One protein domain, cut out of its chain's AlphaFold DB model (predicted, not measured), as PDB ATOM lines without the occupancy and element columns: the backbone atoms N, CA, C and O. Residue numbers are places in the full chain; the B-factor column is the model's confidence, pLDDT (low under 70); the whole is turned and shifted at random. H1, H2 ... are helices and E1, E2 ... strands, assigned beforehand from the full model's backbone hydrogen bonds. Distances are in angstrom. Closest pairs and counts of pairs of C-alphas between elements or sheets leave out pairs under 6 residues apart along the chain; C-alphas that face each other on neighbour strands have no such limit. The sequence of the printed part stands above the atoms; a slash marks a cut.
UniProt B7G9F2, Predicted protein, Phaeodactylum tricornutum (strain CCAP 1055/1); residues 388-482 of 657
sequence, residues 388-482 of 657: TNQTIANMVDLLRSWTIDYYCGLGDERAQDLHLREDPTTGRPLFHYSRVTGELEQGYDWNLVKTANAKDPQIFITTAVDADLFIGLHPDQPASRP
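What this domain is: This is residues 388 to 482 of the 657 residues of the protein "Predicted protein" of Phaeodactylum tricornutum (strain CCAP 1055/1) (UniProt B7G9F2). A small sheet of three strands, E1, E3 and E2, is crossed over one face by a single long helix, H1. Two shorter helices also pack on the sheet, H3 by E3 and H4 by E2, while a very short one, H2, lies away from the sheet near residue 406 of H1. The printed part has 95 residues with four named helices and three named strands, in the order H1, H2, E1, H3, H4, E2, E3. The sheet is antiparallel, with E3 between E1 and E2, and the class is mixed, helices and strands. The whole is compact, with a radius of gyration of the C-alphas of 12.7 A, and spans 34 by 31 by 28 A.

How they stand to each other: H1, residues 388 to 408, is on the sheet of E1, residues 429 to 432, E3, residues 469 to 473, and E2, residues 459 to 463. Its height over the sheet is 8.4 A, and it runs across the strands, at 75 degrees to E2 on the local plane. It lies over E3 and E2, and only just over E1, on which 3 of its C-alphas fall. The closest C-alphas of H1 and E3 are those of Leu 399 and Gly 472, 6.5 A apart. H2, residues 414 to 417, is close to H1 but not clearly touching, with the C-alphas of Tyr 406 and Ala 415 closest at 6.3 A; it is not on the sheet. E1 and E3 are antiparallel at 141 degrees, with N 431 and O 471 within hydrogen-bond range at 2.9 A. Residues 421 to 422 also pair with residues 429 to 430 of E1, antiparallel. H3, residues 433 to 439, and H1 only just touch, with 3 pairs of C-alphas within 8 A, through residues 395 to 399 of H1 alone; the closest are Met 395 and Val 436, 7.6 A, and the lines are about perpendicular at 81 degrees. H4, residues 446 to 455, comes closest to E2 at the C-alphas of Asn 453 and Ile 459, 5.7 A apart. H3 and H4 are apart. H1, H3 and H4 on one face of the sheet make two layers, one of helices and one of strands. E1, H3, H4 and E2 form a split strand-helix-strand unit, two strands running the same way with E3 between them, and its crossover is right-handed. E2 and E3 are a hairpin, antiparallel at 153 degrees, with N 460 and O 472 at 2.9 A and N 462 and O 470 at 3.0 A, within hydrogen-bond range. In H1, H3 and H4 every O i to N i+4 pair is within hydrogen-bond range; H2 is too short for such a pair.

Where its parts are: H1 begins at C-alpha 388, (354.843, 349.178, 122.521), and is 29.9 A long. H2 measures 4.9 A, E1 10.1 A, H3 10.2 A and H4 14.5 A. E2 is 13.2 A long and E3 13.9 A, ending at C-alpha 473, (342.801, 336.429, 122.153).

The domain as a whole: The C-alphas farthest apart are those of Gly 411 and Lys 455, 35.6 A. The printed part has no cut. The link from H2 to E1, 11 residues, is long. The mean pLDDT of the printed part is 85.6; residues 410 to 416, 418 to 419 and 465 are under 70.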
ATOM      1  N   THR A 388     356.049 349.662 123.202       92.19
ATOM      2  CA  THR A 388     354.843 349.178 122.521       92.19
ATOM      3  C   THR A 388     354.675 347.673 122.695       92.19
ATOM      4  O   THR A 388     353.581 347.201 123.000       92.19
ATOM      5  N   ASN A 389     355.754 346.912 122.536       93.38
ATOM      6  CA  ASN A 389     355.737 345.464 122.671       93.38
ATOM      7  C   ASN A 389     355.415 345.043 124.114       93.38
ATOM      8  O   ASN A 389     354.561 344.189 124.335       93.38
ATOM      9  N   GLN A 390     356.007 345.714 125.110       92.88
ATOM     10  CA  GLN A 390     355.664 345.499 126.521       92.88
ATOM     11  C   GLN A 390     354.189 345.812 126.802       92.88
ATOM     12  O   GLN A 390     353.521 345.108 127.558       92.88
ATOM     13  N   THR A 391     353.670 346.862 126.174       91.25
ATOM     14  CA  THR A 391     352.272 347.278 126.291       91.25
ATOM     15  C   THR A 391     351.317 346.228 125.713       91.25
ATOM     16  O   THR A 391     350.326 345.863 126.347       91.25
ATOM     17  N   ILE A 392     351.642 345.692 124.536       92.31
ATOM     18  CA  ILE A 392     350.901 344.598 123.898       92.31
ATOM     19  C   ILE A 392     350.955 343.341 124.769       92.31
ATOM     20  O   ILE A 392     349.911 342.740 125.013       92.31
ATOM     21  N   ALA A 393     352.124 342.993 125.312       92.94
ATOM     22  CA  ALA A 393     352.282 341.857 126.217       92.94
ATOM     23  C   ALA A 393     351.395 341.991 127.468       92.94
ATOM     24  O   ALA A 393     350.667 341.059 127.806       92.94
ATOM     25  N   ASN A 394     351.363 343.173 128.095       93.31
ATOM     26  CA  ASN A 394     350.490 343.442 129.241       93.31
ATOM     27  C   ASN A 394     349.001 343.283 128.880       93.31
ATOM     28  O   ASN A 394     348.225 342.735 129.663       93.31
ATOM     29  N   MET A 395     348.596 343.733 127.688       93.12
ATOM     30  CA  MET A 395     347.226 343.567 127.200       93.12
ATOM     31  C   MET A 395     346.891 342.095 126.923       93.12
ATOM     32  O   MET A 395     345.813 341.636 127.296       93.12
ATOM     33  N   VAL A 396     347.806 341.335 126.317       93.62
ATOM     34  CA  VAL A 396     347.656 339.889 126.078       93.62
ATOM     35  C   VAL A 396     347.530 339.133 127.397       93.62
ATOM     36  O   VAL A 396     346.644 338.290 127.528       93.62
ATOM     37  N   ASP A 397     348.354 339.452 128.395       93.56
ATOM     38  CA  ASP A 397     348.288 338.828 129.717       93.56
ATOM     39  C   ASP A 397     346.988 339.174 130.450       93.56
ATOM     40  O   ASP A 397     346.371 338.291 131.055       93.56
ATOM     41  N   LEU A 398     346.507 340.416 130.331       93.88
ATOM     42  CA  LEU A 398     345.206 340.817 130.862       93.88
ATOM     43  C   LEU A 398     344.073 340.020 130.197       93.88
ATOM     44  O   LEU A 398     343.282 339.384 130.894       93.88
ATOM     45  N   LEU A 399     344.036 339.969 128.863       93.50
ATOM     46  CA  LEU A 399     343.033 339.202 128.116       93.50
ATOM     47  C   LEU A 399     343.110 337.705 128.426       93.50
ATOM     48  O   LEU A 399     342.077 337.044 128.542       93.50
ATOM     49  N   ARG A 400     344.316 337.160 128.612       93.25
ATOM     50  CA  ARG A 400     344.538 335.771 129.029       93.25
ATOM     51  C   ARG A 400     343.988 335.524 130.422       93.25
ATOM     52  O   ARG A 400     343.286 334.531 130.607       93.25
ATOM     53  N   SER A 401     344.239 336.422 131.371       91.75
ATOM     54  CA  SER A 401     343.696 336.313 132.727       91.75
ATOM     55  C   SER A 401     342.163 336.338 132.727       91.75
ATOM     56  O   SER A 401     341.543 335.453 133.308       91.75
ATOM     57  N   TRP A 402     341.542 337.252 131.976       92.06
ATOM     58  CA  TRP A 402     340.083 337.355 131.890       92.06
ATOM     59  C   TRP A 402     339.457 336.175 131.156       92.06
ATOM     60  O   TRP A 402     338.391 335.699 131.537       92.06
ATOM     61  N   THR A 403     340.127 335.666 130.122       91.12
ATOM     62  CA  THR A 403     339.707 334.452 129.410       91.12
ATOM     63  C   THR A 403     339.738 333.242 130.344       91.12
ATOM     64  O   THR A 403     338.808 332.437 130.349       91.12
ATOM     65  N   ILE A 404     340.785 333.119 131.166       89.12
ATOM     66  CA  ILE A 404     340.880 332.081 132.198       89.12
ATOM     67  C   ILE A 404     339.743 332.249 133.205       89.12
ATOM     68  O   ILE A 404     339.008 331.293 133.437       89.12
ATOM     69  N   ASP A 405     339.544 333.445 133.751       88.00
ATOM     70  CA  ASP A 405     338.488 333.707 134.730       88.00
ATOM     71  C   ASP A 405     337.095 333.410 134.171       88.00
ATOM     72  O   ASP A 405     336.281 332.801 134.862       88.00
ATOM     73  N   TYR A 406     336.841 333.738 132.902       88.12
ATOM     74  CA  TYR A 406     335.604 333.387 132.208       88.12
ATOM     75  C   TYR A 406     335.396 331.864 132.147       88.12
ATOM     76  O   TYR A 406     334.332 331.371 132.515       88.12
ATOM     77  N   TYR A 407     336.419 331.091 131.768       86.25
ATOM     78  CA  TYR A 407     336.304 329.628 131.730       86.25
ATOM     79  C   TYR A 407     336.255 328.975 133.124       86.25
ATOM     80  O   TYR A 407     335.723 327.873 133.263       86.25
ATOM     81  N   CYS A 408     336.803 329.622 134.156       87.25
ATOM     82  CA  CYS A 408     336.883 329.087 135.522       87.25
ATOM     83  C   CYS A 408     335.752 329.560 136.448       87.25
ATOM     84  O   CYS A 408     335.510 328.966 137.515       87.25
ATOM     85  N   GLY A 409     335.061 330.623 136.047       82.38
ATOM     86  CA  GLY A 409     333.874 331.172 136.677       82.38
ATOM     87  C   GLY A 409     332.663 330.305 136.365       82.38
ATOM     88  O   GLY A 409     331.956 330.514 135.389       82.38
ATOM     89  N   LEU A 410     332.404 329.314 137.216       57.25
ATOM     90  CA  LEU A 410     331.175 328.519 137.198       57.25
ATOM     91  C   LEU A 410     329.985 329.386 137.650       57.25
ATOM     92  O   LEU A 410     329.519 329.254 138.777       57.25
ATOM     93  N   GLY A 411     329.518 330.283 136.781       57.62
ATOM     94  CA  GLY A 411     328.290 331.056 136.988       57.62
ATOM     95  C   GLY A 411     328.390 332.232 137.960       57.62
ATOM     96  O   GLY A 411     327.359 332.650 138.480       57.62
ATOM     97  N   ASP A 412     329.587 332.772 138.209       59.81
ATOM     98  CA  ASP A 412     329.707 334.021 138.968       59.81
ATOM     99  C   ASP A 412     329.144 335.188 138.140       59.81
ATOM    100  O   ASP A 412     329.519 335.383 136.982       59.81
ATOM    101  N   GLU A 413     328.280 335.997 138.760       66.94
ATOM    102  CA  GLU A 413     327.656 337.205 138.183       66.94
ATOM    103  C   GLU A 413     328.684 338.183 137.581       66.94
ATOM    104  O   GLU A 413     328.370 338.930 136.660       66.94
ATOM    105  N   ARG A 414     329.957 338.098 137.991       62.78
ATOM    106  CA  ARG A 414     331.069 338.844 137.378       62.78
ATOM    107  C   ARG A 414     331.240 338.607 135.878       62.78
ATOM    108  O   ARG A 414     331.697 339.509 135.183       62.78
ATOM    109  N   ALA A 415     330.886 337.427 135.366       63.62
ATOM    110  CA  ALA A 415     330.896 337.175 133.925       63.62
ATOM    111  C   ALA A 415     329.786 337.955 133.192       63.62
ATOM    112  O   ALA A 415     329.904 338.210 132.001       63.62
ATOM    113  N   GLN A 416     328.724 338.379 133.879       68.44
ATOM    114  CA  GLN A 416     327.716 339.273 133.298       68.44
ATOM    115  C   GLN A 416     328.191 340.728 133.341       68.44
ATOM    116  O   GLN A 416     328.023 341.451 132.360       68.44
ATOM    117  N   ASP A 417     328.881 341.124 134.417       70.38
ATOM    118  CA  ASP A 417     329.437 342.475 134.547       70.38
ATOM    119  C   ASP A 417     330.453 342.803 133.451       70.38
ATOM    120  O   ASP A 417     330.610 343.964 133.088       70.38
ATOM    121  N   LEU A 418     331.164 341.804 132.920       68.62
ATOM    122  CA  LEU A 418     332.202 341.959 131.897       68.62
ATOM    123  C   LEU A 418     331.671 342.288 130.483       68.62
ATOM    124  O   LEU A 418     332.494 342.467 129.586       68.62
ATOM    125  N   HIS A 419     330.347 342.427 130.282       65.62
ATOM    126  CA  HIS A 419     329.708 342.665 128.970       65.62
ATOM    127  C   HIS A 419     330.283 341.752 127.878       65.62
ATOM    128  O   HIS A 419     330.624 342.184 126.775       65.62
ATOM    129  N   LEU A 420     330.447 340.477 128.226       80.31
ATOM    130  CA  LEU A 420     331.043 339.493 127.341       80.31
ATOM    131  C   LEU A 420     330.124 339.194 126.164       80.31
ATOM    132  O   LEU A 420     328.924 338.958 126.324       80.31
ATOM    133  N   ARG A 421     330.734 339.118 124.986       84.81
ATOM    134  CA  ARG A 421     330.140 338.508 123.800       84.81
ATOM    135  C   ARG A 421     330.990 337.306 123.426       84.81
ATOM    136  O   ARG A 421     332.209 337.375 123.484       84.81
ATOM    137  N   GLU A 422     330.365 336.205 123.048       88.50
ATOM    138  CA  GLU A 422     331.098 335.089 122.455       88.50
ATOM    139  C   GLU A 422     331.259 335.345 120.957       88.50
ATOM    140  O   GLU A 422     330.307 335.743 120.275       88.50
ATOM    141  N   ASP A 423     332.470 335.142 120.449       88.44
ATOM    142  CA  ASP A 423     332.710 335.122 119.012       88.44
ATOM    143  C   ASP A 423     331.907 333.962 118.394       88.44
ATOM    144  O   ASP A 423     332.119 332.808 118.777       88.44
ATOM    145  N   PRO A 424     330.997 334.221 117.436       86.94
ATOM    146  CA  PRO A 424     330.170 333.178 116.838       86.94
ATOM    147  C   PRO A 424     330.977 332.124 116.070       86.94
ATOM    148  O   PRO A 424     330.471 331.029 115.841       86.94
ATOM    149  N   THR A 425     332.201 332.447 115.645       89.25
ATOM    150  CA  THR A 425     333.048 331.535 114.867       89.25
ATOM    151  C   THR A 425     333.923 330.661 115.755       89.25
ATOM    152  O   THR A 425     334.011 329.455 115.534       89.25
ATOM    153  N   THR A 426     334.541 331.247 116.784       88.69
ATOM    154  CA  THR A 426     335.510 330.546 117.641       88.69
ATOM    155  C   THR A 426     334.941 330.106 118.992       88.69
ATOM    156  O   THR A 426     335.555 329.282 119.669       88.69
ATOM    157  N   GLY A 427     333.791 330.645 119.415       89.06
ATOM    158  CA  GLY A 427     333.224 330.429 120.752       89.06
ATOM    159  C   GLY A 427     334.091 331.002 121.880       89.06
ATOM    160  O   GLY A 427     333.979 330.578 123.033       89.06
ATOM    161  N   ARG A 428     335.019 331.912 121.560       88.75
ATOM    162  CA  ARG A 428     335.906 332.544 122.540       88.75
ATOM    163  C   ARG A 428     335.272 333.803 123.129       88.75
ATOM    164  O   ARG A 428     334.527 334.493 122.429       88.75
ATOM    165  N   PRO A 429     335.575 334.119 124.400       91.44
ATOM    166  CA  PRO A 429     335.108 335.347 125.014       91.44
ATOM    167  C   PRO A 429     335.765 336.559 124.350       91.44
ATOM    168  O   PRO A 429     336.984 336.619 124.181       91.44
ATOM    169  N   LEU A 430     334.935 337.532 124.004       92.69
ATOM    170  CA  LEU A 430     335.328 338.846 123.537       92.69
ATOM    171  C   LEU A 430     335.007 339.870 124.623       92.69
ATOM    172  O   LEU A 430     333.933 339.837 125.232       92.69
ATOM    173  N   PHE A 431     335.933 340.798 124.837       93.25
ATOM    174  CA  PHE A 431     335.848 341.810 125.880       93.25
ATOM    175  C   PHE A 431     335.697 343.192 125.262       93.25
ATOM    176  O   PHE A 431     336.299 343.495 124.232       93.25
ATOM    177  N   HIS A 432     334.893 344.045 125.891       92.62
ATOM    178  CA  HIS A 432     334.680 345.398 125.394       92.62
ATOM    179  C   HIS A 432     335.973 346.224 125.481       92.62
ATOM    180  O   HIS A 432     336.605 346.301 126.540       92.62
ATOM    181  N   TYR A 433     336.358 346.880 124.384       92.06
ATOM    182  CA  TYR A 433     337.625 347.608 124.274       92.06
ATOM    183  C   TYR A 433     337.780 348.707 125.331       92.06
ATOM    184  O   TYR A 433     338.849 348.848 125.927       92.06
ATOM    185  N   SER A 434     336.709 349.458 125.619       91.12
ATOM    186  CA  SER A 434     336.738 350.525 126.636       91.12
ATOM    187  C   SER A 434     337.079 350.011 128.035       91.12
ATOM    188  O   SER A 434     337.644 350.739 128.843       91.12
ATOM    189  N   ARG A 435     336.762 348.746 128.331       91.44
ATOM    190  CA  ARG A 435     337.063 348.140 129.625       91.44
ATOM    191  C   ARG A 435     338.509 347.679 129.699       91.44
ATOM    192  O   ARG A 435     339.174 347.937 130.693       91.44
ATOM    193  N   VAL A 436     338.996 347.039 128.637       92.88
ATOM    194  CA  VAL A 436     340.402 346.621 128.530       92.88
ATOM    195  C   VAL A 436     341.316 347.841 128.642       92.88
ATOM    196  O   VAL A 436     342.255 347.841 129.429       92.88
ATOM    197  N   THR A 437     340.981 348.920 127.935       91.50
ATOM    198  CA  THR A 437     341.723 350.192 127.999       91.50
ATOM    199  C   THR A 437     341.504 350.994 129.276       91.50
ATOM    200  O   THR A 437     342.333 351.836 129.582       91.50
ATOM    201  N   GLY A 438     340.419 350.766 130.022       91.88
ATOM    202  CA  GLY A 438     340.204 351.403 131.324       91.88
ATOM    203  C   GLY A 438     341.064 350.807 132.442       91.88
ATOM    204  O   GLY A 438     341.387 351.502 133.401       91.88
ATOM    205  N   GLU A 439     341.430 349.532 132.316       90.88
ATOM    206  CA  GLU A 439     342.274 348.799 133.275       90.88
ATOM    207  C   GLU A 439     343.768 348.957 132.975       90.88
ATOM    208  O   GLU A 439     344.614 348.879 133.865       90.88
ATOM    209  N   LEU A 440     344.095 349.214 131.713       89.12
ATOM    210  CA  LEU A 440     345.428 349.597 131.289       89.12
ATOM    211  C   LEU A 440     345.603 351.122 131.493       89.12
ATOM    212  O   LEU A 440     344.728 351.902 131.138       89.12
ATOM    213  N   GLU A 441     346.701 351.577 132.106       82.00
ATOM    214  CA  GLU A 441     346.896 352.997 132.478       82.00
ATOM    215  C   GLU A 441     346.787 353.992 131.290       82.00
ATOM    216  O   GLU A 441     346.914 353.629 130.131       82.00
ATOM    217  N   GLN A 442     346.553 355.286 131.539       72.00
ATOM    218  CA  GLN A 442     346.285 356.289 130.487       72.00
ATOM    219  C   GLN A 442     347.370 356.336 129.381       72.00
ATOM    220  O   GLN A 442     348.527 356.634 129.660       72.00
ATOM    221  N   GLY A 443     346.983 356.106 128.116       73.19
ATOM    222  CA  GLY A 443     347.892 356.188 126.952       73.19
ATOM    223  C   GLY A 443     347.522 355.335 125.727       73.19
ATOM    224  O   GLY A 443     348.176 355.438 124.686       73.19
ATOM    225  N   TYR A 444     346.479 354.509 125.823       84.12
ATOM    226  CA  TYR A 444     346.087 353.565 124.776       84.12
ATOM    227  C   TYR A 444     345.221 354.240 123.707       84.12
ATOM    228  O   TYR A 444     344.109 354.690 123.973       84.12
ATOM    229  N   ASP A 445     345.738 354.288 122.481       88.81
ATOM    230  CA  ASP A 445     344.996 354.712 121.294       88.81
ATOM    231  C   ASP A 445     344.551 353.470 120.515       88.81
ATOM    232  O   ASP A 445     345.274 352.477 120.431       88.81
ATOM    233  N   TRP A 446     343.390 353.550 119.878       87.94
ATOM    234  CA  TRP A 446     342.910 352.543 118.939       87.94
ATOM    235  C   TRP A 446     343.934 352.225 117.837       87.94
ATOM    236  O   TRP A 446     344.064 351.076 117.411       87.94
ATOM    237  N   ASN A 447     344.724 353.222 117.425       91.38
ATOM    238  CA  ASN A 447     345.797 353.033 116.449       91.38
ATOM    239  C   ASN A 447     346.843 352.002 116.898       91.38
ATOM    240  O   ASN A 447     347.301 351.222 116.070       91.38
ATOM    241  N   LEU A 448     347.170 351.944 118.196       91.00
ATOM    242  CA  LEU A 448     348.099 350.949 118.737       91.00
ATOM    243  C   LEU A 448     347.559 349.536 118.530       91.00
ATOM    244  O   LEU A 448     348.264 348.659 118.044       91.00
ATOM    245  N   VAL A 449     346.292 349.327 118.878       89.81
ATOM    246  CA  VAL A 449     345.655 348.010 118.809       89.81
ATOM    247  C   VAL A 449     345.473 347.568 117.357       89.81
ATOM    248  O   VAL A 449     345.721 346.408 117.036       89.81
ATOM    249  N   LYS A 450     345.175 348.501 116.445       90.56
ATOM    250  CA  LYS A 450     345.158 348.236 115.002       90.56
ATOM    251  C   LYS A 450     346.538 347.844 114.459       90.56
ATOM    252  O   LYS A 450     346.623 346.887 113.692       90.56
ATOM    253  N   THR A 451     347.603 348.551 114.852       90.56
ATOM    254  CA  THR A 451     348.983 348.202 114.469       90.56
ATOM    255  C   THR A 451     349.390 346.849 115.056       90.56
ATOM    256  O   THR A 451     349.950 346.025 114.337       90.56
ATOM    257  N   ALA A 452     349.039 346.580 116.317       89.19
ATOM    258  CA  ALA A 452     349.295 345.304 116.978       89.19
ATOM    259  C   ALA A 452     348.625 344.145 116.230       89.19
ATOM    260  O   ALA A 452     349.309 343.209 115.854       89.19
ATOM    261  N   ASN A 453     347.334 344.247 115.903       90.94
ATOM    262  CA  ASN A 453     346.604 343.210 115.161       90.94
ATOM    263  C   ASN A 453     347.136 342.982 113.733       90.94
ATOM    264  O   ASN A 453     346.951 341.907 113.176       90.94
ATOM    265  N   ALA A 454     347.786 343.979 113.122       90.38
ATOM    266  CA  ALA A 454     348.405 343.827 111.803       90.38
ATOM    267  C   ALA A 454     349.777 343.128 111.851       90.38
ATOM    268  O   ALA A 454     350.151 342.468 110.885       90.38
ATOM    269  N   LYS A 455     350.536 343.296 112.943       88.88
ATOM    270  CA  LYS A 455     351.925 342.814 113.075       88.88
ATOM    271  C   LYS A 455     352.057 341.566 113.950       88.88
ATOM    272  O   LYS A 455     352.934 340.748 113.696       88.88
ATOM    273  N   ASP A 456     351.206 341.425 114.960       82.50
ATOM    274  CA  ASP A 456     351.199 340.325 115.920       82.50
ATOM    275  C   ASP A 456     349.803 339.671 115.962       82.50
ATOM    276  O   ASP A 456     348.857 340.246 116.511       82.50
ATOM    277  N   PRO A 457     349.645 338.455 115.407       84.75
ATOM    278  CA  PRO A 457     348.362 337.765 115.337       84.75
ATOM    279  C   PRO A 457     347.909 337.216 116.698       84.75
ATOM    280  O   PRO A 457     347.069 336.333 116.743       84.75
ATOM    281  N   GLN A 458     348.462 337.656 117.831       88.25
ATOM    282  CA  GLN A 458     348.040 337.201 119.162       88.25
ATOM    283  C   GLN A 458     346.706 337.791 119.616       88.25
ATOM    284  O   GLN A 458     345.972 337.167 120.390       88.25
ATOM    285  N   ILE A 459     346.393 338.991 119.142       86.38
ATOM    286  CA  ILE A 459     345.179 339.721 119.484       86.38
ATOM    287  C   ILE A 459     344.260 339.666 118.278       86.38
ATOM    288  O   ILE A 459     344.693 339.929 117.165       86.38
ATOM    289  N   PHE A 460     342.993 339.346 118.510       88.62
ATOM    290  CA  PHE A 460     341.958 339.415 117.492       88.62
ATOM    291  C   PHE A 460     340.990 340.538 117.838       88.62
ATOM    292  O   PHE A 460     340.472 340.615 118.957       88.62
ATOM    293  N   ILE A 461     340.742 341.411 116.866       85.69
ATOM    294  CA  ILE A 461     339.785 342.499 117.011       85.69
ATOM    295  C   ILE A 461     338.587 342.226 116.121       85.69
ATOM    296  O   ILE A 461     338.730 342.060 114.911       85.69
ATOM    297  N   THR A 462     337.399 342.260 116.714       84.56
ATOM    298  CA  THR A 462     336.153 342.215 115.958       84.56
ATOM    299  C   THR A 462     335.330 343.454 116.255       84.56
ATOM    300  O   THR A 462     335.044 343.801 117.402       84.56
ATOM    301  N   THR A 463     334.926 344.138 115.194       79.12
ATOM    302  CA  THR A 463     333.913 345.186 115.276       79.12
ATOM    303  C   THR A 463     332.551 344.513 115.280       79.12
ATOM    304  O   THR A 463     332.229 343.764 114.354       79.12
ATOM    305  N   ALA A 464     331.758 344.733 116.327       74.06
ATOM    306  CA  ALA A 464     330.383 344.260 116.340       74.06
ATOM    307  C   ALA A 464     329.495 345.139 115.443       74.06
ATOM    308  O   ALA A 464     329.858 346.248 115.054       74.06
ATOM    309  N   VAL A 465     328.303 344.622 115.137       67.00
ATOM    310  CA  VAL A 465     327.284 345.249 114.272       67.00
ATOM    311  C   VAL A 465     326.794 346.608 114.814       67.00
ATOM    312  O   VAL A 465     326.264 347.407 114.051       67.00
ATOM    313  N   ASP A 466     327.064 346.914 116.085       75.38
ATOM    314  CA  ASP A 466     326.534 348.081 116.801       75.38
ATOM    315  C   ASP A 466     327.598 349.156 117.106       75.38
ATOM    316  O   ASP A 466     327.459 349.914 118.057       75.38
ATOM    317  N   ALA A 467     328.679 349.220 116.318       80.38
ATOM    318  CA  ALA A 467     329.829 350.128 116.499       80.38
ATOM    319  C   ALA A 467     330.677 349.907 117.768       80.38
ATOM    320  O   ALA A 467     331.759 350.487 117.885       80.38
ATOM    321  N   ASP A 468     330.252 349.021 118.667       88.81
ATOM    322  CA  ASP A 468     331.055 348.602 119.808       88.81
ATOM    323  C   ASP A 468     332.240 347.736 119.366       88.81
ATOM    324  O   ASP A 468     332.138 346.796 118.563       88.81
ATOM    325  N   LEU A 469     333.399 348.083 119.914       91.50
ATOM    326  CA  LEU A 469     334.663 347.452 119.601       91.50
ATOM    327  C   LEU A 469     334.977 346.383 120.641       91.50
ATOM    328  O   LEU A 469     335.092 346.680 121.833       91.50
ATOM    329  N   PHE A 470     335.178 345.153 120.178       92.50
ATOM    330  CA  PHE A 470     335.535 344.037 121.038       92.50
ATOM    331  C   PHE A 470     336.909 343.483 120.685       92.50
ATOM    332  O   PHE A 470     337.289 343.378 119.518       92.50
ATOM    333  N   ILE A 471     337.643 343.102 121.721       93.94
ATOM    334  CA  ILE A 471     338.991 342.560 121.630       93.94
ATOM    335  C   ILE A 471     339.045 341.219 122.361       93.94
ATOM    336  O   ILE A 471     338.444 341.041 123.423       93.94
ATOM    337  N   GLY A 472     339.749 340.257 121.779       94.12
ATOM    338  CA  GLY A 472     339.945 338.931 122.351       94.12
ATOM    339  C   GLY A 472     341.307 338.358 121.981       94.12
ATOM    340  O   GLY A 472     342.064 338.940 121.205       94.12
ATOM    341  N   LEU A 473     341.624 337.199 122.552       94.38
ATOM    342  CA  LEU A 473     342.801 336.429 122.153       94.38
ATOM    343  C   LEU A 473     342.530 335.680 120.852       94.38
ATOM    344  O   LEU A 473     341.489 335.031 120.715       94.38
ATOM    345  N   HIS A 474     343.504 335.695 119.947       93.50
ATOM    346  CA  HIS A 474     343.439 334.956 118.694       93.50
ATOM    347  C   HIS A 474     343.223 333.448 118.926       93.50
ATOM    348  O   HIS A 474     343.755 332.900 119.902       93.50
ATOM    349  N   PRO A 475     342.463 332.746 118.062       88.88
ATOM    350  CA  PRO A 475     342.178 331.315 118.204       88.88
ATOM    351  C   PRO A 475     343.424 330.428 118.320       88.88
ATOM    352  O   PRO A 475     343.385 329.426 119.035       88.88
ATOM    353  N   ASP A 476     344.529 330.829 117.696       90.75
ATOM    354  CA  ASP A 476     345.780 330.061 117.702       90.75
ATOM    355  C   ASP A 476     346.569 330.183 119.007       90.75
ATOM    356  O   ASP A 476     347.497 329.416 119.241       90.75
ATOM    357  N   GLN A 477     346.202 331.119 119.886       87.25
ATOM    358  CA  GLN A 477     346.789 331.236 121.216       87.25
ATOM    359  C   GLN A 477     345.975 330.377 122.190       87.25
ATOM    360  O   GLN A 477     344.874 330.783 122.593       87.25
ATOM    361  N   PRO A 478     346.439 329.172 122.577       78.56
ATOM    362  CA  PRO A 478     345.762 328.400 123.600       78.56
ATOM    363  C   PRO A 478     345.916 329.131 124.935       78.56
ATOM    364  O   PRO A 478     347.000 329.204 125.509       78.56
ATOM    365  N   ALA A 479     344.812 329.649 125.474       81.38
ATOM    366  CA  ALA A 479     344.759 329.976 126.890       81.38
ATOM    367  C   ALA A 479     344.783 328.641 127.646       81.38
ATOM    368  O   ALA A 479     343.746 327.996 127.822       81.38
ATOM    369  N   SER A 480     345.981 328.174 128.013       80.75
ATOM    370  CA  SER A 480     346.141 326.949 128.789       80.75
ATOM    371  C   SER A 480     345.313 327.089 130.060       80.75
ATOM    372  O   SER A 480     345.615 327.923 130.919       80.75
ATOM    373  N   ARG A 481     344.236 326.309 130.167       81.50
ATOM    374  CA  ARG A 481     343.381 326.336 131.351       81.50
ATOM    375  C   ARG A 481     344.234 325.881 132.534       81.50
ATOM    376  O   ARG A 481     344.763 324.768 132.480       81.50
ATOM    377  N   PRO A 482     344.395 326.693 133.592       86.50
ATOM    378  CA  PRO A 482     345.185 326.270 134.734       86.50
ATOM    379  C   PRO A 482     344.582 324.986 135.312       86.50
ATOM    380  O   PRO A 482     343.360 324.843 135.375       86.50
TER     381      PRO A 482